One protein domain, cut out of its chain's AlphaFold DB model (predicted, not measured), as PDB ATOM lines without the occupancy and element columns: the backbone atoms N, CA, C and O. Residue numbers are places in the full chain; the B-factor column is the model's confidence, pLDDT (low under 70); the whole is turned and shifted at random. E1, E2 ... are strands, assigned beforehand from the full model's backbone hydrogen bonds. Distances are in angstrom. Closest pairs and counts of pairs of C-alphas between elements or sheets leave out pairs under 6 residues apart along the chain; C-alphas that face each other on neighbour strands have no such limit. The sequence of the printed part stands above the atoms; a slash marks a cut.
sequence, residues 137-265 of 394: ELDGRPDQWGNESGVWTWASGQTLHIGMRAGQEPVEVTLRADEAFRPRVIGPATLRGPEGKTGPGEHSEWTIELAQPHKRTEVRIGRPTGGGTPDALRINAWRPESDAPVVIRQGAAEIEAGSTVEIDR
ATOM      1  N   GLU A 137     194.444 180.960 142.652       87.00
ATOM      2  CA  GLU A 137     195.351 181.445 143.690       87.00
ATOM      3  C   GLU A 137     194.649 182.384 144.678       87.00
ATOM      4  O   GLU A 137     195.113 182.547 145.802       87.00
ATOM      5  N   LEU A 138     193.530 182.989 144.272       90.62
ATOM      6  CA  LEU A 138     192.711 183.844 145.126       90.62
ATOM      7  C   LEU A 138     191.616 183.076 145.857       90.62
ATOM      8  O   LEU A 138     190.970 183.667 146.718       90.62
ATOM      9  N   ASP A 139     191.358 181.814 145.518       89.00
ATOM     10  CA  ASP A 139     190.215 181.092 146.068       89.00
ATOM     11  C   ASP A 139     190.354 180.885 147.586       89.00
ATOM     12  O   ASP A 139     191.406 180.501 148.109       89.00
ATOM     13  N   GLY A 140     189.262 181.154 148.301       89.31
ATOM     14  CA  GLY A 140     189.178 180.993 149.748       89.31
ATOM     15  C   GLY A 140     189.700 182.182 150.562       89.31
ATOM     16  O   GLY A 140     190.666 182.860 150.224       89.31
ATOM     17  N   ARG A 141     189.037 182.432 151.694       91.38
ATOM     18  CA  ARG A 141     189.385 183.515 152.621       91.38
ATOM     19  C   ARG A 141     190.699 183.200 153.364       91.38
ATOM     20  O   ARG A 141     190.799 182.101 153.898       91.38
ATOM     21  N   PRO A 142     191.639 184.158 153.494       90.75
ATOM     22  CA  PRO A 142     192.855 183.977 154.287       90.75
ATOM     23  C   PRO A 142     192.561 183.834 155.782       90.75
ATOM     24  O   PRO A 142     191.729 184.572 156.324       90.75
ATOM     25  N   ASP A 143     193.279 182.943 156.464       84.81
ATOM     26  CA  ASP A 143     193.094 182.687 157.899       84.81
ATOM     27  C   ASP A 143     193.647 183.823 158.770       84.81
ATOM     28  O   ASP A 143     193.035 184.183 159.780       84.81
ATOM     29  N   GLN A 144     194.766 184.447 158.370       83.50
ATOM     30  CA  GLN A 144     195.341 185.589 159.094       83.50
ATOM     31  C   GLN A 144     194.702 186.923 158.710       83.50
ATOM     32  O   GLN A 144     195.092 187.969 159.246       83.50
ATOM     33  N   TRP A 145     193.709 186.916 157.809       86.62
ATOM     34  CA  TRP A 145     193.026 188.131 157.381       86.62
ATOM     35  C   TRP A 145     192.489 188.895 158.593       86.62
ATOM     36  O   TRP A 145     191.564 188.483 159.302       86.62
ATOM     37  N   GLY A 146     193.061 190.080 158.785       79.44
ATOM     38  CA  GLY A 146     192.663 190.979 159.839       79.44
ATOM     39  C   GLY A 146     193.160 190.560 161.213       79.44
ATOM     40  O   GLY A 146     192.532 191.015 162.160       79.44
ATOM     41  N   ASN A 147     194.239 189.775 161.332       87.44
ATOM     42  CA  ASN A 147     195.031 189.583 162.559       87.44
ATOM     43  C   ASN A 147     196.270 190.493 162.574       87.44
ATOM     44  O   ASN A 147     196.552 191.133 163.588       87.44
ATOM     45  N   GLU A 148     196.943 190.620 161.432       89.19
ATOM     46  CA  GLU A 148     198.126 191.466 161.235       89.19
ATOM     47  C   GLU A 148     197.776 192.749 160.469       89.19
ATOM     48  O   GLU A 148     196.675 192.880 159.937       89.19
ATOM     49  N   SER A 149     198.689 193.724 160.410       90.19
ATOM     50  CA  SER A 149     198.527 194.868 159.504       90.19
ATOM     51  C   SER A 149     198.946 194.492 158.087       90.19
ATOM     52  O   SER A 149     200.026 193.931 157.918       90.19
ATOM     53  N   GLY A 150     198.159 194.854 157.078       92.50
ATOM     54  CA  GLY A 150     198.460 194.518 155.687       92.50
ATOM     55  C   GLY A 150     197.259 194.649 154.757       92.50
ATOM     56  O   GLY A 150     196.207 195.177 155.146       92.50
ATOM     57  N   VAL A 151     197.437 194.142 153.536       95.25
ATOM     58  CA  VAL A 151     196.389 194.029 152.519       95.25
ATOM     59  C   VAL A 151     196.297 192.581 152.046       95.25
ATOM     60  O   VAL A 151     197.303 191.947 151.738       95.25
ATOM     61  N   TRP A 152     195.077 192.062 151.985       95.75
ATOM     62  CA  TRP A 152     194.761 190.712 151.535       95.75
ATOM     63  C   TRP A 152     193.745 190.775 150.410       95.75
ATOM     64  O   TRP A 152     192.846 191.612 150.427       95.75
ATOM     65  N   THR A 153     193.848 189.853 149.466       95.62
ATOM     66  CA  THR A 153     192.916 189.717 148.348       95.62
ATOM     67  C   THR A 153     192.492 188.265 148.227       95.62
ATOM     68  O   THR A 153     193.327 187.367 148.310       95.62
ATOM     69  N   TRP A 154     191.193 188.016 148.086       95.38
ATOM     70  CA  TRP A 154     190.671 186.664 147.894       95.38
ATOM     71  C   TRP A 154     189.347 186.674 147.144       95.38
ATOM     72  O   TRP A 154     188.622 187.665 147.153       95.38
ATOM     73  N   ALA A 155     189.007 185.559 146.518       92.81
ATOM     74  CA  ALA A 155     187.755 185.339 145.827       92.81
ATOM     75  C   ALA A 155     186.839 184.426 146.653       92.81
ATOM     76  O   ALA A 155     187.279 183.500 147.333       92.81
ATOM     77  N   SER A 156     185.538 184.704 146.590       88.75
ATOM     78  CA  SER A 156     184.477 183.811 147.051       88.75
ATOM     79  C   SER A 156     183.405 183.763 145.968       88.75
ATOM     80  O   SER A 156     182.607 184.693 145.799       88.75
ATOM     81  N   GLY A 157     183.442 182.704 145.159       82.56
ATOM     82  CA  GLY A 157     182.631 182.609 143.948       82.56
ATOM     83  C   GLY A 157     182.980 183.716 142.947       82.56
ATOM     84  O   GLY A 157     184.101 183.790 142.458       82.56
ATOM     85  N   GLN A 158     182.009 184.575 142.638       81.88
ATOM     86  CA  GLN A 158     182.163 185.701 141.701       81.88
ATOM     87  C   GLN A 158     182.574 187.015 142.388       81.88
ATOM     88  O   GLN A 158     182.801 188.022 141.717       81.88
ATOM     89  N   THR A 159     182.654 187.032 143.721       88.75
ATOM     90  CA  THR A 159     183.027 188.232 144.477       88.75
ATOM     91  C   THR A 159     184.517 188.209 144.781       88.75
ATOM     92  O   THR A 159     185.009 187.267 145.399       88.75
ATOM     93  N   LEU A 160     185.221 189.264 144.384       93.12
ATOM     94  CA  LEU A 160     186.561 189.568 144.857       93.12
ATOM     95  C   LEU A 160     186.461 190.406 146.130       93.12
ATOM     96  O   LEU A 160     185.701 191.373 146.220       93.12
ATOM     97  N   HIS A 161     187.246 190.031 147.121       94.88
ATOM     98  CA  HIS A 161     187.342 190.689 148.403       94.88
ATOM     99  C   HIS A 161     188.740 191.271 148.563       94.88
ATOM    100  O   HIS A 161     189.735 190.614 148.264       94.88
ATOM    101  N   ILE A 162     188.802 192.492 149.082       95.75
ATOM    102  CA  ILE A 162     190.041 193.163 149.457       95.75
ATOM    103  C   ILE A 162     189.932 193.519 150.929       95.75
ATOM    104  O   ILE A 162     189.108 194.336 151.342       95.75
ATOM    105  N   GLY A 163     190.748 192.868 151.738       96.06
ATOM    106  CA  GLY A 163     190.869 193.140 153.151       96.06
ATOM    107  C   GLY A 163     192.018 194.099 153.421       96.06
ATOM    108  O   GLY A 163     193.142 193.848 153.006       96.06
ATOM    109  N   MET A 164     191.763 195.163 154.179       96.00
ATOM    110  CA  MET A 164     192.780 196.076 154.705       96.00
ATOM    111  C   MET A 164     192.764 196.099 156.238       96.00
ATOM    112  O   MET A 164     191.716 196.347 156.840       96.00
ATOM    113  N   ARG A 165     193.913 195.908 156.892       94.81
ATOM    114  CA  ARG A 165     194.065 196.171 158.334       94.81
ATOM    115  C   ARG A 165     195.200 197.162 158.559       94.81
ATOM    116  O   ARG A 165     196.345 196.889 158.207       94.81
ATOM    117  N   ALA A 166     194.870 198.307 159.150       91.75
ATOM    118  CA  ALA A 166     195.847 199.345 159.451       91.75
ATOM    119  C   ALA A 166     196.720 198.952 160.651       91.75
ATOM    120  O   ALA A 166     196.276 198.274 161.585       91.75
ATOM    121  N   GLY A 167     197.980 199.380 160.599       90.50
ATOM    122  CA  GLY A 167     198.921 199.281 161.712       90.50
ATOM    123  C   GLY A 167     198.835 200.536 162.574       90.50
ATOM    124  O   GLY A 167     197.739 200.939 162.963       90.50
ATOM    125  N   GLN A 168     199.997 201.133 162.845       90.69
ATOM    126  CA  GLN A 168     200.099 202.505 163.357       90.69
ATOM    127  C   GLN A 168     199.845 203.529 162.245       90.69
ATOM    128  O   GLN A 168     199.136 204.502 162.462       90.69
ATOM    129  N   GLU A 169     200.376 203.267 161.050       91.69
ATOM    130  CA  GLU A 169     200.206 204.128 159.880       91.69
ATOM    131  C   GLU A 169     198.944 203.768 159.075       91.69
ATOM    132  O   GLU A 169     198.580 202.576 159.001       91.69
ATOM    133  N   PRO A 170     198.323 204.766 158.412       93.06
ATOM    134  CA  PRO A 170     197.286 204.559 157.410       93.06
ATOM    135  C   PRO A 170     197.714 203.594 156.303       93.06
ATOM    136  O   PRO A 170     198.896 203.456 155.975       93.06
ATOM    137  N   VAL A 171     196.727 202.937 155.700       94.50
ATOM    138  CA  VAL A 171     196.916 202.120 154.496       94.50
ATOM    139  C   VAL A 171     196.003 202.657 153.409       94.50
ATOM    140  O   VAL A 171     194.799 202.805 153.632       94.50
ATOM    141  N   GLU A 172     196.576 202.913 152.240       96.06
ATOM    142  CA  GLU A 172     195.853 203.311 151.041       96.06
ATOM    143  C   GLU A 172     195.945 202.203 149.991       96.06
ATOM    144  O   GLU A 172     197.003 201.613 149.767       96.06
ATOM    145  N   VAL A 173     194.807 201.891 149.374       96.44
ATOM    146  CA  VAL A 173     194.703 200.950 148.261       96.44
ATOM    147  C   VAL A 173     194.048 201.662 147.092       96.44
ATOM    148  O   VAL A 173     192.929 202.155 147.213       96.44
ATOM    149  N   THR A 174     194.719 201.668 145.946       95.75
ATOM    150  CA  THR A 174     194.131 202.119 144.684       95.75
ATOM    151  C   THR A 174     193.783 200.931 143.808       95.75
ATOM    152  O   THR A 174     194.577 200.008 143.626       95.75
ATOM    153  N   LEU A 175     192.571 200.978 143.273       94.94
ATOM    154  CA  LEU A 175     191.987 199.999 142.378       94.94
ATOM    155  C   LEU A 175     191.829 200.636 141.006       94.94
ATOM    156  O   LEU A 175     191.237 201.710 140.902       94.94
ATOM    157  N   ARG A 176     192.318 199.968 139.964       94.75
ATOM    158  CA  ARG A 176     192.109 200.354 138.567       94.75
ATOM    159  C   ARG A 176     191.586 199.165 137.791       94.75
ATOM    160  O   ARG A 176     192.215 198.115 137.814       94.75
ATOM    161  N   ALA A 177     190.465 199.343 137.118       92.81
ATOM    162  CA  ALA A 177     189.837 198.331 136.294       92.81
ATOM    163  C   ALA A 177     189.752 198.776 134.835       92.81
ATOM    164  O   ALA A 177     189.842 199.967 134.519       92.81
ATOM    165  N   ASP A 178     189.569 197.799 133.961       90.62
ATOM    166  CA  ASP A 178     189.245 197.988 132.549       90.62
ATOM    167  C   ASP A 178     187.835 198.554 132.328       90.62
ATOM    168  O   ASP A 178     187.618 199.334 131.400       90.62
ATOM    169  N   GLU A 179     186.901 198.227 133.217       88.12
ATOM    170  CA  GLU A 179     185.517 198.690 133.171       88.12
ATOM    171  C   GLU A 179     185.108 199.470 134.426       88.12
ATOM    172  O   GLU A 179     185.728 199.394 135.490       88.12
ATOM    173  N   ALA A 180     184.035 200.257 134.314       88.31
ATOM    174  CA  ALA A 180     183.482 200.970 135.456       88.31
ATOM    175  C   ALA A 180     182.812 199.984 136.424       88.31
ATOM    176  O   ALA A 180     181.987 199.162 136.029       88.31
ATOM    177  N   PHE A 181     183.142 200.084 137.710       88.69
ATOM    178  CA  PHE A 181     182.588 199.212 138.740       88.69
ATOM    179  C   PHE A 181     182.298 199.984 140.025       88.69
ATOM    180  O   PHE A 181     182.706 201.139 140.200       88.69
ATOM    181  N   ARG A 182     181.581 199.330 140.943       89.25
ATOM    182  CA  ARG A 182     181.195 199.904 142.232       89.25
ATOM    183  C   ARG A 182     181.645 199.018 143.397       89.25
ATOM    184  O   ARG A 182     180.961 198.042 143.716       89.25
ATOM    185  N   PRO A 183     182.757 199.348 144.073       90.62
ATOM    186  CA  PRO A 183     183.190 198.618 145.252       90.62
ATOM    187  C   PRO A 183     182.246 198.886 146.430       90.62
ATOM    188  O   PRO A 183     181.814 200.014 146.682       90.62
ATOM    189  N   ARG A 184     181.943 197.839 147.197       91.38
ATOM    190  CA  ARG A 184     181.181 197.937 148.443       91.38
ATOM    191  C   ARG A 184     182.128 197.872 149.630       91.38
ATOM    192  O   ARG A 184     182.721 196.829 149.888       91.38
ATOM    193  N   VAL A 185     182.217 198.963 150.383       91.62
ATOM    194  CA  VAL A 185     183.062 199.060 151.579       91.62
ATOM    195  C   VAL A 185     182.283 198.642 152.826       91.62
ATOM    196  O   VAL A 185     181.157 199.083 153.053       91.62
ATOM    197  N   ILE A 186     182.887 197.779 153.640       93.62
ATOM    198  CA  ILE A 186     182.379 197.296 154.924       93.62
ATOM    199  C   ILE A 186     183.447 197.588 155.978       93.62
ATOM    200  O   ILE A 186     184.408 196.835 156.147       93.62
ATOM    201  N   GLY A 187     183.287 198.703 156.684       92.94
ATOM    202  CA  GLY A 187     184.246 199.165 157.683       92.94
ATOM    203  C   GLY A 187     184.443 200.678 157.637       92.94
ATOM    204  O   GLY A 187     183.685 201.372 156.961       92.94
ATOM    205  N   PRO A 188     185.435 201.194 158.381       95.00
ATOM    206  CA  PRO A 188     185.678 202.626 158.511       95.00
ATOM    207  C   PRO A 188     186.493 203.256 157.371       95.00
ATOM    208  O   PRO A 188     186.775 204.449 157.460       95.00
ATOM    209  N   ALA A 189     186.926 202.503 156.348       93.94
ATOM    210  CA  ALA A 189     187.679 203.111 155.248       93.94
ATOM    211  C   ALA A 189     186.816 204.091 154.448       93.94
ATOM    212  O   ALA A 189     185.608 203.904 154.283       93.94
ATOM    213  N   THR A 190     187.467 205.117 153.914       92.94
ATOM    214  CA  THR A 190     186.837 206.073 153.005       92.94
ATOM    215  C   THR A 190     187.089 205.665 151.561       92.94
ATOM    216  O   THR A 190     188.176 205.201 151.224       92.94
ATOM    217  N   LEU A 191     186.068 205.814 150.719       91.31
ATOM    218  CA  LEU A 191     186.112 205.496 149.295       91.31
ATOM    219  C   LEU A 191     186.063 206.798 148.488       91.31
ATOM    220  O   LEU A 191     185.139 207.596 148.673       91.31
ATOM    221  N   ARG A 192     187.031 207.004 147.594       91.69
ATOM    222  CA  ARG A 192     187.127 208.176 146.711       91.69
ATOM    223  C   ARG A 192     187.214 207.717 145.257       91.69
ATOM    224  O   ARG A 192     188.013 206.840 144.943       91.69
ATOM    225  N   GLY A 193     186.379 208.282 144.390       85.69
ATOM    226  CA  GLY A 193     186.480 208.108 142.941       85.69
ATOM    227  C   GLY A 193     187.504 209.068 142.315       85.69
ATOM    228  O   GLY A 193     188.207 209.787 143.038       85.69
ATOM    229  N   PRO A 194     187.562 209.141 140.972       81.62
ATOM    230  CA  PRO A 194     188.464 210.034 140.253       81.62
ATOM    231  C   PRO A 194     188.241 211.496 140.659       81.62
ATOM    232  O   PRO A 194     187.106 211.924 140.886       81.62
ATOM    233  N   GLU A 195     189.328 212.271 140.742       73.31
ATOM    234  CA  GLU A 195     189.305 213.702 141.105       73.31
ATOM    235  C   GLU A 195     188.703 213.992 142.498       73.31
ATOM    236  O   GLU A 195     188.180 215.076 142.748       73.31
ATOM    237  N   GLY A 196     188.739 213.021 143.418       66.56
ATOM    238  CA  GLY A 196     188.221 213.188 144.779       66.56
ATOM    239  C   GLY A 196     186.692 213.203 144.869       66.56
ATOM    240  O   GLY A 196     186.144 213.530 145.925       66.56
ATOM    241  N   LYS A 197     185.987 212.833 143.790       68.50
ATOM    242  CA  LYS A 197     184.526 212.709 143.796       68.50
ATOM    243  C   LYS A 197     184.115 211.609 144.772       68.50
ATOM    244  O   LYS A 197     184.497 210.448 144.636       68.50
ATOM    245  N   THR A 198     183.325 211.983 145.770       61.84
ATOM    246  CA  THR A 198     182.689 211.054 146.704       61.84
ATOM    247  C   THR A 198     181.257 210.814 146.236       61.84
ATOM    248  O   THR A 198     180.501 211.757 146.003       61.84
ATOM    249  N   GLY A 199     180.864 209.557 146.028       60.84
ATOM    250  CA  GLY A 199     179.509 209.266 145.569       60.84
ATOM    251  C   GLY A 199     179.284 207.833 145.085       60.84
ATOM    252  O   GLY A 199     180.233 207.066 144.948       60.84
ATOM    253  N   PRO A 200     178.019 207.458 144.824       61.59
ATOM    254  CA  PRO A 200     177.611 206.106 144.436       61.59
ATOM    255  C   PRO A 200     177.844 205.775 142.949       61.59
ATOM    256  O   PRO A 200     177.254 204.810 142.464       61.59
ATOM    257  N   GLY A 201     178.624 206.588 142.227       70.31
ATOM    258  CA  GLY A 201     178.880 206.416 140.795       70.31
ATOM    259  C   GLY A 201     179.694 205.161 140.493       70.31
ATOM    260  O   GLY A 201     180.329 204.604 141.382       70.31
ATOM    261  N   GLU A 202     179.661 204.715 139.240       80.50
ATOM    262  CA  GLU A 202     180.561 203.678 138.733       80.50
ATOM    263  C   GLU A 202     181.790 204.355 138.125       80.50
ATOM    264  O   GLU A 202     181.675 205.270 137.304       80.50
ATOM    265  N   HIS A 203     182.971 203.923 138.555       86.50
ATOM    266  CA  HIS A 203     184.247 204.455 138.090       86.50
ATOM    267  C   HIS A 203     185.204 203.300 137.806       86.50
ATOM    268  O   HIS A 203     185.102 202.241 138.427       86.50
ATOM    269  N   SER A 204     186.127 203.507 136.869       89.25
ATOM    270  CA  SER A 204     187.212 202.562 136.585       89.25
ATOM    271  C   SER A 204     188.370 202.684 137.578       89.25
ATOM    272  O   SER A 204     189.197 201.785 137.664       89.25
ATOM    273  N   GLU A 205     188.432 203.770 138.356       93.12
ATOM    274  CA  GLU A 205     189.467 204.000 139.362       93.12
ATOM    275  C   GLU A 205     188.855 204.388 140.710       93.12
ATOM    276  O   GLU A 205     187.961 205.236 140.785       93.12
ATOM    277  N   TRP A 206     189.364 203.766 141.774       93.38
ATOM    278  CA  TRP A 206     188.957 204.017 143.152       93.38
ATOM    279  C   TRP A 206     190.162 204.047 144.080       93.38
ATOM    280  O   TRP A 206     190.997 203.148 144.043       93.38
ATOM    281  N   THR A 207     190.191 205.019 144.984       94.75
ATOM    282  CA  THR A 207     191.147 205.083 146.091       94.75
ATOM    283  C   THR A 207     190.422 204.795 147.397       94.75
ATOM    284  O   THR A 207     189.368 205.371 147.690       94.75
ATOM    285  N   ILE A 208     190.979 203.880 148.181       94.69
ATOM    286  CA  ILE A 208     190.426 203.395 149.440       94.69
ATOM    287  C   ILE A 208     191.432 203.687 150.537       94.69
ATOM    288  O   ILE A 208     192.522 203.125 150.548       94.69
ATOM    289  N   GLU A 209     191.051 204.542 151.478       95.25
ATOM    290  CA  GLU A 209     191.936 204.989 152.550       95.25
ATOM    291  C   GLU A 209     191.420 204.496 153.905       95.25
ATOM    292  O   GLU A 209     190.312 204.841 154.335       95.25
ATOM    293  N   LEU A 210     192.237 203.701 154.598       95.62
ATOM    294  CA  LEU A 210     192.004 203.261 155.970       95.62
ATOM    295  C   LEU A 210     192.924 204.030 156.923       95.62
ATOM    296  O   LEU A 210     193.991 203.550 157.301       95.62
ATOM    297  N   ALA A 211     192.478 205.222 157.323       93.75
ATOM    298  CA  ALA A 211     193.240 206.125 158.188       93.75
ATOM    299  C   ALA A 211     193.234 205.730 159.676       93.75
ATOM    300  O   ALA A 211     194.117 206.122 160.430       93.75
ATOM    301  N   GLN A 212     192.227 204.978 160.135       93.00
ATOM    302  CA  GLN A 212     192.078 204.669 161.560       93.00
ATOM    303  C   GLN A 212     193.054 203.562 162.005       93.00
ATOM    304  O   GLN A 212     192.934 202.437 161.505       93.00
ATOM    305  N   PRO A 213     193.933 203.816 162.996       91.38
ATOM    306  CA  PRO A 213     194.887 202.823 163.483       91.38
ATOM    307  C   PRO A 213     194.196 201.560 163.999       91.38
ATOM    308  O   PRO A 213     193.135 201.620 164.630       91.38
ATOM    309  N   HIS A 214     194.803 200.404 163.733       91.94
ATOM    310  CA  HIS A 214     194.341 199.079 164.173       91.94
ATOM    311  C   HIS A 214     192.930 198.659 163.729       91.94
ATOM    312  O   HIS A 214     192.444 197.597 164.135       91.94
ATOM    313  N   LYS A 215     192.244 199.456 162.906       94.94
ATOM    314  CA  LYS A 215     190.952 199.075 162.336       94.94
ATOM    315  C   LYS A 215     191.146 198.180 161.120       94.94
ATOM    316  O   LYS A 215     192.215 198.134 160.513       94.94
ATOM    317  N   ARG A 216     190.078 197.465 160.767       94.62
ATOM    318  CA  ARG A 216     189.996 196.645 159.556       94.62
ATOM    319  C   ARG A 216     188.815 197.071 158.700       94.62
ATOM    320  O   ARG A 216     187.775 197.440 159.246       94.62
ATOM    321  N   THR A 217     188.977 196.957 157.392       95.81
ATOM    322  CA  THR A 217     187.926 197.155 156.394       95.81
ATOM    323  C   THR A 217     187.968 196.029 155.378       95.81
ATOM    324  O   THR A 217     189.041 195.559 155.014       95.81
ATOM    325  N   GLU A 218     186.796 195.613 154.917       95.38
ATOM    326  CA  GLU A 218     186.640 194.713 153.782       95.38
ATOM    327  C   GLU A 218     185.966 195.464 152.632       95.38
ATOM    328  O   GLU A 218     184.959 196.147 152.825       95.38
ATOM    329  N   VAL A 219     186.510 195.325 151.432       94.06
ATOM    330  CA  VAL A 219     185.967 195.874 150.192       94.06
ATOM    331  C   VAL A 219     185.537 194.704 149.323       94.06
ATOM    332  O   VAL A 219     186.300 193.761 149.143       94.06
ATOM    333  N   ARG A 220     184.317 194.749 148.792       93.12
ATOM    334  CA  ARG A 220     183.770 193.710 147.912       93.12
ATOM    335  C   ARG A 220     183.556 194.253 146.511       93.12
ATOM    336  O   ARG A 220     182.977 195.328 146.357       93.12
ATOM    337  N   ILE A 221     183.990 193.489 145.520       90.06
ATOM    338  CA  ILE A 221     183.901 193.794 144.092       90.06
ATOM    339  C   ILE A 221     183.258 192.584 143.412       90.06
ATOM    340  O   ILE A 221     183.709 191.459 143.596       90.06
ATOM    341  N   GLY A 222     182.184 192.797 142.660       82.31
ATOM    342  CA  GLY A 222     181.391 191.730 142.041       82.31
ATOM    343  C   GLY A 222     179.913 191.811 142.423       82.31
ATOM    344  O   GLY A 222     179.509 192.698 143.175       82.31
ATOM    345  N   ARG A 223     179.080 190.909 141.889       65.94
ATOM    346  CA  ARG A 223     177.614 190.968 142.057       65.94
ATOM    347  C   ARG A 223     177.134 190.318 143.359       65.94
ATOM    348  O   ARG A 223     177.387 189.138 143.581       65.94
ATOM    349  N   PRO A 224     176.319 191.047 144.144       49.50
ATOM    350  CA  PRO A 224     175.211 190.413 144.863       49.50
ATOM    351  C   PRO A 224     173.814 190.819 144.358       49.50
ATOM    352  O   PRO A 224     172.869 190.138 144.717       49.50
ATOM    353  N   THR A 225     173.640 191.917 143.600       47.75
ATOM    354  CA  THR A 225     172.348 192.370 142.993       47.75
ATOM    355  C   THR A 225     172.541 193.656 142.160       47.75
ATOM    356  O   THR A 225     171.984 194.709 142.456       47.75
ATOM    357  N   GLY A 226     173.354 193.591 141.100       48.81
ATOM    358  CA  GLY A 226     173.503 194.693 140.134       48.81
ATOM    359  C   GLY A 226     174.794 195.500 140.298       48.81
ATOM    360  O   GLY A 226     175.041 196.121 141.327       48.81
ATOM    361  N   GLY A 227     175.616 195.440 139.255       55.03
ATOM    362  CA  GLY A 227     176.945 196.032 139.128       55.03
ATOM    363  C   GLY A 227     177.773 195.176 138.164       55.03
ATOM    364  O   GLY A 227     177.667 193.943 138.193       55.03
ATOM    365  N   GLY A 228     178.533 195.807 137.270       65.06
ATOM    366  CA  GLY A 228     179.540 195.111 136.465       65.06
ATOM    367  C   GLY A 228     180.625 194.519 137.370       65.06
ATOM    368  O   GLY A 228     180.999 195.129 138.375       65.06
ATOM    369  N   THR A 229     181.094 193.313 137.052       80.25
ATOM    370  CA  THR A 229     182.339 192.784 137.621       80.25
ATOM    371  C   THR A 229     183.412 193.065 136.576       80.25
ATOM    372  O   THR A 229     183.219 192.608 135.455       80.25
ATOM    373  N   PRO A 230     184.489 193.800 136.894       86.75
ATOM    374  CA  PRO A 230     185.534 194.063 135.911       86.75
ATOM    375  C   PRO A 230     186.229 192.761 135.495       86.75
ATOM    376  O   PRO A 230     186.303 191.814 136.292       86.75
ATOM    377  N   ASP A 231     186.722 192.704 134.260       87.75
ATOM    378  CA  ASP A 231     187.484 191.554 133.766       87.75
ATOM    379  C   ASP A 231     188.939 191.632 134.218       87.75
ATOM    380  O   ASP A 231     189.496 190.604 134.595       87.75
ATOM    381  N   ALA A 232     189.506 192.835 134.295       92.06
ATOM    382  CA  ALA A 232     190.849 193.083 134.802       92.06
ATOM    383  C   ALA A 232     190.830 194.064 135.978       92.06
ATOM    384  O   ALA A 232     190.162 195.102 135.949       92.06
ATOM    385  N   LEU A 233     191.599 193.765 137.025       93.69
ATOM    386  CA  LEU A 233     191.764 194.641 138.178       93.69
ATOM    387  C   LEU A 233     193.229 194.733 138.597       93.69
ATOM    388  O   LEU A 233     193.850 193.760 139.023       93.69
ATOM    389  N   ARG A 234     193.753 195.955 138.579       95.81
ATOM    390  CA  ARG A 234     195.042 196.312 139.156       95.81
ATOM    391  C   ARG A 234     194.854 196.910 140.542       95.81
ATOM    392  O   ARG A 234     194.148 197.903 140.716       95.81
ATOM    393  N   ILE A 235     195.527 196.321 141.519       95.62
ATOM    394  CA  ILE A 235     195.504 196.713 142.926       95.62
ATOM    395  C   ILE A 235     196.893 197.221 143.284       95.62
ATOM    396  O   ILE A 235     197.878 196.521 143.063       95.62
ATOM    397  N   ASN A 236     196.982 198.423 143.843       96.25
ATOM    398  CA  ASN A 236     198.225 198.978 144.364       96.25
ATOM    399  C   ASN A 236     198.030 199.400 145.822       96.25
ATOM    400  O   ASN A 236     197.059 200.092 146.121       96.25
ATOM    401  N   ALA A 237     198.926 198.980 146.713       95.56
ATOM    402  CA  ALA A 237     198.826 199.200 148.151       95.56
ATOM    403  C   ALA A 237     200.078 199.889 148.709       95.56
ATOM    404  O   ALA A 237     201.204 199.415 148.525       95.56
ATOM    405  N   TRP A 238     199.884 200.987 149.439       95.25
ATOM    406  CA  TRP A 238     200.972 201.773 150.021       95.25
ATOM    407  C   TRP A 238     200.573 202.456 151.332       95.25
ATOM    408  O   TRP A 238     199.405 202.480 151.733       95.25
ATOM    409  N   ARG A 239     201.573 203.006 152.021       93.56
ATOM    410  CA  ARG A 239     201.421 203.858 153.200       93.56
ATOM    411  C   ARG A 239     201.678 205.305 152.792       93.56
ATOM    412  O   ARG A 239     202.800 205.612 152.400       93.56
ATOM    413  N   PRO A 240     200.677 206.194 152.860       91.25
ATOM    414  CA  PRO A 240     200.817 207.556 152.348       91.25
ATOM    415  C   PRO A 240     201.795 208.411 153.167       91.25
ATOM    416  O   PRO A 240     202.422 209.307 152.617       91.25
ATOM    417  N   GLU A 241     201.949 208.143 154.466       90.69
ATOM    418  CA  GLU A 241     202.821 208.937 155.347       90.69
ATOM    419  C   GLU A 241     204.309 208.625 155.153       90.69
ATOM    420  O   GLU A 241     205.141 209.530 155.177       90.69
ATOM    421  N   SER A 242     204.645 207.349 154.962       90.50
ATOM    422  CA  SER A 242     206.026 206.871 154.823       90.50
ATOM    423  C   SER A 242     206.453 206.623 153.376       90.50
ATOM    424  O   SER A 242     207.607 206.266 153.150       90.50
ATOM    425  N   ASP A 243     205.541 206.784 152.411       91.19
ATOM    426  CA  ASP A 243     205.727 206.413 151.000       91.19
ATOM    427  C   ASP A 243     206.236 204.966 150.835       91.19
ATOM    428  O   ASP A 243     207.066 204.640 149.985       91.19
ATOM    429  N   ALA A 244     205.772 204.074 151.718       91.31
ATOM    430  CA  ALA A 244     206.235 202.696 151.786       91.31
ATOM    431  C   ALA A 244     205.231 201.729 151.131       91.31
ATOM    432  O   ALA A 244     204.029 201.806 151.412       91.31
ATOM    433  N   PRO A 245     205.687 200.766 150.308       93.19
ATOM    434  CA  PRO A 245     204.818 199.742 149.740       93.19
ATOM    435  C   PRO A 245     204.243 198.828 150.828       93.19
ATOM    436  O   PRO A 245     204.930 198.458 151.783       93.19
ATOM    437  N   VAL A 246     202.989 198.403 150.659       92.38
ATOM    438  CA  VAL A 246     202.368 197.367 151.495       92.38
ATOM    439  C   VAL A 246     202.245 196.094 150.674       92.38
ATOM    440  O   VAL A 246     201.659 196.107 149.598       92.38
ATOM    441  N   VAL A 247     202.796 194.988 151.176       92.25
ATOM    442  CA  VAL A 247     202.690 193.684 150.511       92.25
ATOM    443  C   VAL A 247     201.231 193.228 150.494       92.25
ATOM    444  O   VAL A 247     200.559 193.214 151.529       92.25
ATOM    445  N   ILE A 248     200.761 192.844 149.310       92.75
ATOM    446  CA  ILE A 248     199.455 192.247 149.066       92.75
ATOM    447  C   ILE A 248     199.605 190.727 149.146       92.75
ATOM    448  O   ILE A 248     200.429 190.133 148.447       92.75
ATOM    449  N   ARG A 249     198.790 190.098 149.997       93.75
ATOM    450  CA  ARG A 249     198.695 188.638 150.140       93.75
ATOM    451  C   ARG A 249     197.472 188.103 149.388       93.75
ATOM    452  O   ARG A 249     196.418 188.745 149.396       93.75
ATOM    453  N   GLN A 250     197.596 186.942 148.747       92.25
ATOM    454  CA  GLN A 250     196.570 186.360 147.871       92.25
ATOM    455  C   GLN A 250     196.044 185.008 148.374       92.25
ATOM    456  O   GLN A 250     196.828 184.113 148.693       92.25
ATOM    457  N   GLY A 251     194.711 184.883 148.407       89.88
ATOM    458  CA  GLY A 251     193.962 183.656 148.690       89.88
ATOM    459  C   GLY A 251     194.198 183.046 150.069       89.88
ATOM    460  O   GLY A 251     194.879 183.612 150.928       89.88
ATOM    461  N   ALA A 252     193.640 181.852 150.284       84.50
ATOM    462  CA  ALA A 252     193.791 181.122 151.543       84.50
ATOM    463  C   ALA A 252     195.252 180.738 151.855       84.50
ATOM    464  O   ALA A 252     195.617 180.588 153.018       84.50
ATOM    465  N   ALA A 253     196.091 180.595 150.823       80.12
ATOM    466  CA  ALA A 253     197.510 180.266 150.958       80.12
ATOM    467  C   ALA A 253     198.402 181.473 151.312       80.12
ATOM    468  O   ALA A 253     199.594 181.284 151.544       80.12
ATOM    469  N   GLU A 254     197.845 182.689 151.349       83.12
ATOM    470  CA  GLU A 254     198.549 183.938 151.673       83.12
ATOM    471  C   GLU A 254     199.834 184.163 150.862       83.12
ATOM    472  O   GLU A 254     200.857 184.598 151.388       83.12
ATOM    473  N   ILE A 255     199.773 183.895 149.556       83.50
ATOM    474  CA  ILE A 255     200.913 184.084 148.653       83.50
ATOM    475  C   ILE A 255     201.244 185.579 148.576       83.50
ATOM    476  O   ILE A 255     200.376 186.395 148.259       83.50
ATOM    477  N   GLU A 256     202.491 185.950 148.872       88.81
ATOM    478  CA  GLU A 256     202.963 187.331 148.746       88.81
ATOM    479  C   GLU A 256     203.158 187.692 147.268       88.81
ATOM    480  O   GLU A 256     204.018 187.133 146.590       88.81
ATOM    481  N   ALA A 257     202.364 188.641 146.775       77.44
ATOM    482  CA  ALA A 257     202.331 189.019 145.360       77.44
ATOM    483  C   ALA A 257     203.019 190.368 145.060       77.44
ATOM    484  O   ALA A 257     203.120 190.773 143.904       77.44
ATOM    485  N   GLY A 258     203.511 191.062 146.092       88.62
ATOM    486  CA  GLY A 258     204.109 192.400 145.993       88.62
ATOM    487  C   GLY A 258     203.127 193.520 146.347       88.62
ATOM    488  O   GLY A 258     202.049 193.264 146.872       88.62
ATOM    489  N   SER A 259     203.500 194.780 146.112       87.00
ATOM    490  CA  SER A 259     202.646 195.946 146.416       87.00
ATOM    491  C   SER A 259     201.728 196.365 145.276       87.00
ATOM    492  O   SER A 259     200.793 197.131 145.488       87.00
ATOM    493  N   THR A 260     201.985 195.867 144.069       92.56
ATOM    494  CA  THR A 260     201.116 196.024 142.909       92.56
ATOM    495  C   THR A 260     200.819 194.652 142.340       92.56
ATOM    496  O   THR A 260     201.742 193.896 142.050       92.56
ATOM    497  N   VAL A 261     199.539 194.355 142.161       93.12
ATOM    498  CA  VAL A 261     199.050 193.073 141.660       93.12
ATOM    499  C   VAL A 261     198.047 193.342 140.551       93.12
ATOM    500  O   VAL A 261     197.191 194.214 140.688       93.12
ATOM    501  N   GLU A 262     198.161 192.602 139.458       93.12
ATOM    502  CA  GLU A 262     197.204 192.594 138.355       93.12
ATOM    503  C   GLU A 262     196.485 191.247 138.362       93.12
ATOM    504  O   GLU A 262     197.117 190.200 138.524       93.12
ATOM    505  N   ILE A 263     195.158 191.291 138.313       92.06
ATOM    506  CA  ILE A 263     194.301 190.122 138.458       92.06
ATOM    507  C   ILE A 263     193.264 190.158 137.347       92.06
ATOM    508  O   ILE A 263     192.420 191.053 137.323       92.06
ATOM    509  N   ASP A 264     193.276 189.125 136.512       92.31
ATOM    510  CA  ASP A 264     192.349 188.991 135.396       92.31
ATOM    511  C   ASP A 264     191.402 187.813 135.612       92.31
ATOM    512  O   ASP A 264     191.812 186.712 136.002       92.31
ATOM    513  N   ARG A 265     190.118 188.019 135.319       91.62
ATOM    514  CA  ARG A 265     189.162 186.926 135.184       91.62
ATOM    515  C   ARG A 265     189.426 186.198 133.877       91.62
ATOM    516  O   ARG A 265     189.623 186.798 132.827       91.62
TER     517      ARG A 265
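This is residues 137 to 265 of the 394 residues of the protein "CPBP family intramembrane metalloprotease" of Persicimonas caeni (UniProt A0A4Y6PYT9). The domain is a sandwich, two sheets face to face, with the six strands E4, E7, E2, E1, E9 and E10 in one layer and the five strands E5, E6, E3, E8 and E11 in the other. The strands of the one layer stand at 20 degrees to those of the other, and the chain passes back and forth between the layers. The printed part has 129 residues, with no named helix and eleven named strands, E1 to E11 in order along the chain; the class is all strand. The six-strand sheet is mixed and the five-strand sheet all antiparallel, each in the order just given. The whole is compact, with a radius of gyration of the C-alphas of 13.4 A, and rounded, with spans of 35 by 33 by 22 A.

Residues 137 to 149 hold no named element; their C-alphas lie 13 to 17 A from the mean of all C-alphas. E1, residues 150 to 156, begins at C-alpha 150, (198.460, 194.518, 155.687), and is 19.6 A long from first to last C-alpha. E2 is residues 159 to 165, 19.4 A. E3, residues 171 to 181, is the longest strand by residues, measures 21.5 A and bends by 114 degrees at residue 178. E4 is residues 184 to 186 and E5 residues 190 to 192. E6 is residues 203 to 210, 19.5 A, and E7 residues 216 to 221, 16.9 A. E8, residues 232 to 239, measures 23.8 A and begins at (190.849, 193.083, 134.802). E9 is residues 248 to 250 and E10 residues 255 to 258. E11, residues 260 to 264, measures 13.5 A and ends at C-alpha 264, (192.349, 188.991, 135.396).

In the six-strand sheet, which is strongly twisted, E1 and E2 form an antiparallel hairpin, with N 152 and O 163 2.8 A apart. E7 is the antiparallel neighbour of E2, with N 162 and O 219 at 2.8 A, and the edge strand E4 is antiparallel to E7, with N 186 and O 218 at 2.8 A. On the other side of E1 is E9, parallel to it at 28 degrees, with N 153 and O 249 at 2.8 A. E9 and the edge strand E10 form a hairpin, with N 250 and O 255 at 2.9 A. In the five-strand sheet E3 is antiparallel to E8, with N 174 and O 236 at 2.8 A, and to E6, with N 173 and O 208 at 2.8 A. E5, an edge strand, forms a hairpin with E6, with N 192 and O 207 at 2.9 A. E11, the other edge strand, is antiparallel to E8, with N 235 and O 261 at 2.8 A. The parts of the two sheets that face each other are 9.6 A centre to centre, their best planes 12 degrees apart. Across the sandwich, the closest C-alphas of E2 and E6 are those of Met 164 and Leu 210, 7.3 A apart, and those of E1 and E8 are Val 151 and Ala 237, 7.2 A. E10 and E11 meet only through their link, while E4 and E11, for instance, are apart.

The two C-alphas farthest apart are those of Thr 225 and Ser 242, at 38.5 A, and those of the first and last printed residues, Glu 137 and Arg 265, are 11.9 A apart. The printed part has no cut. No link is long; those from E5 to E6, E7 to E8 and E8 to E9 are short, and the others are tight. The mean pLDDT of the printed part is 88.0; residues 196 to 200 and 223 to 228 are under 70.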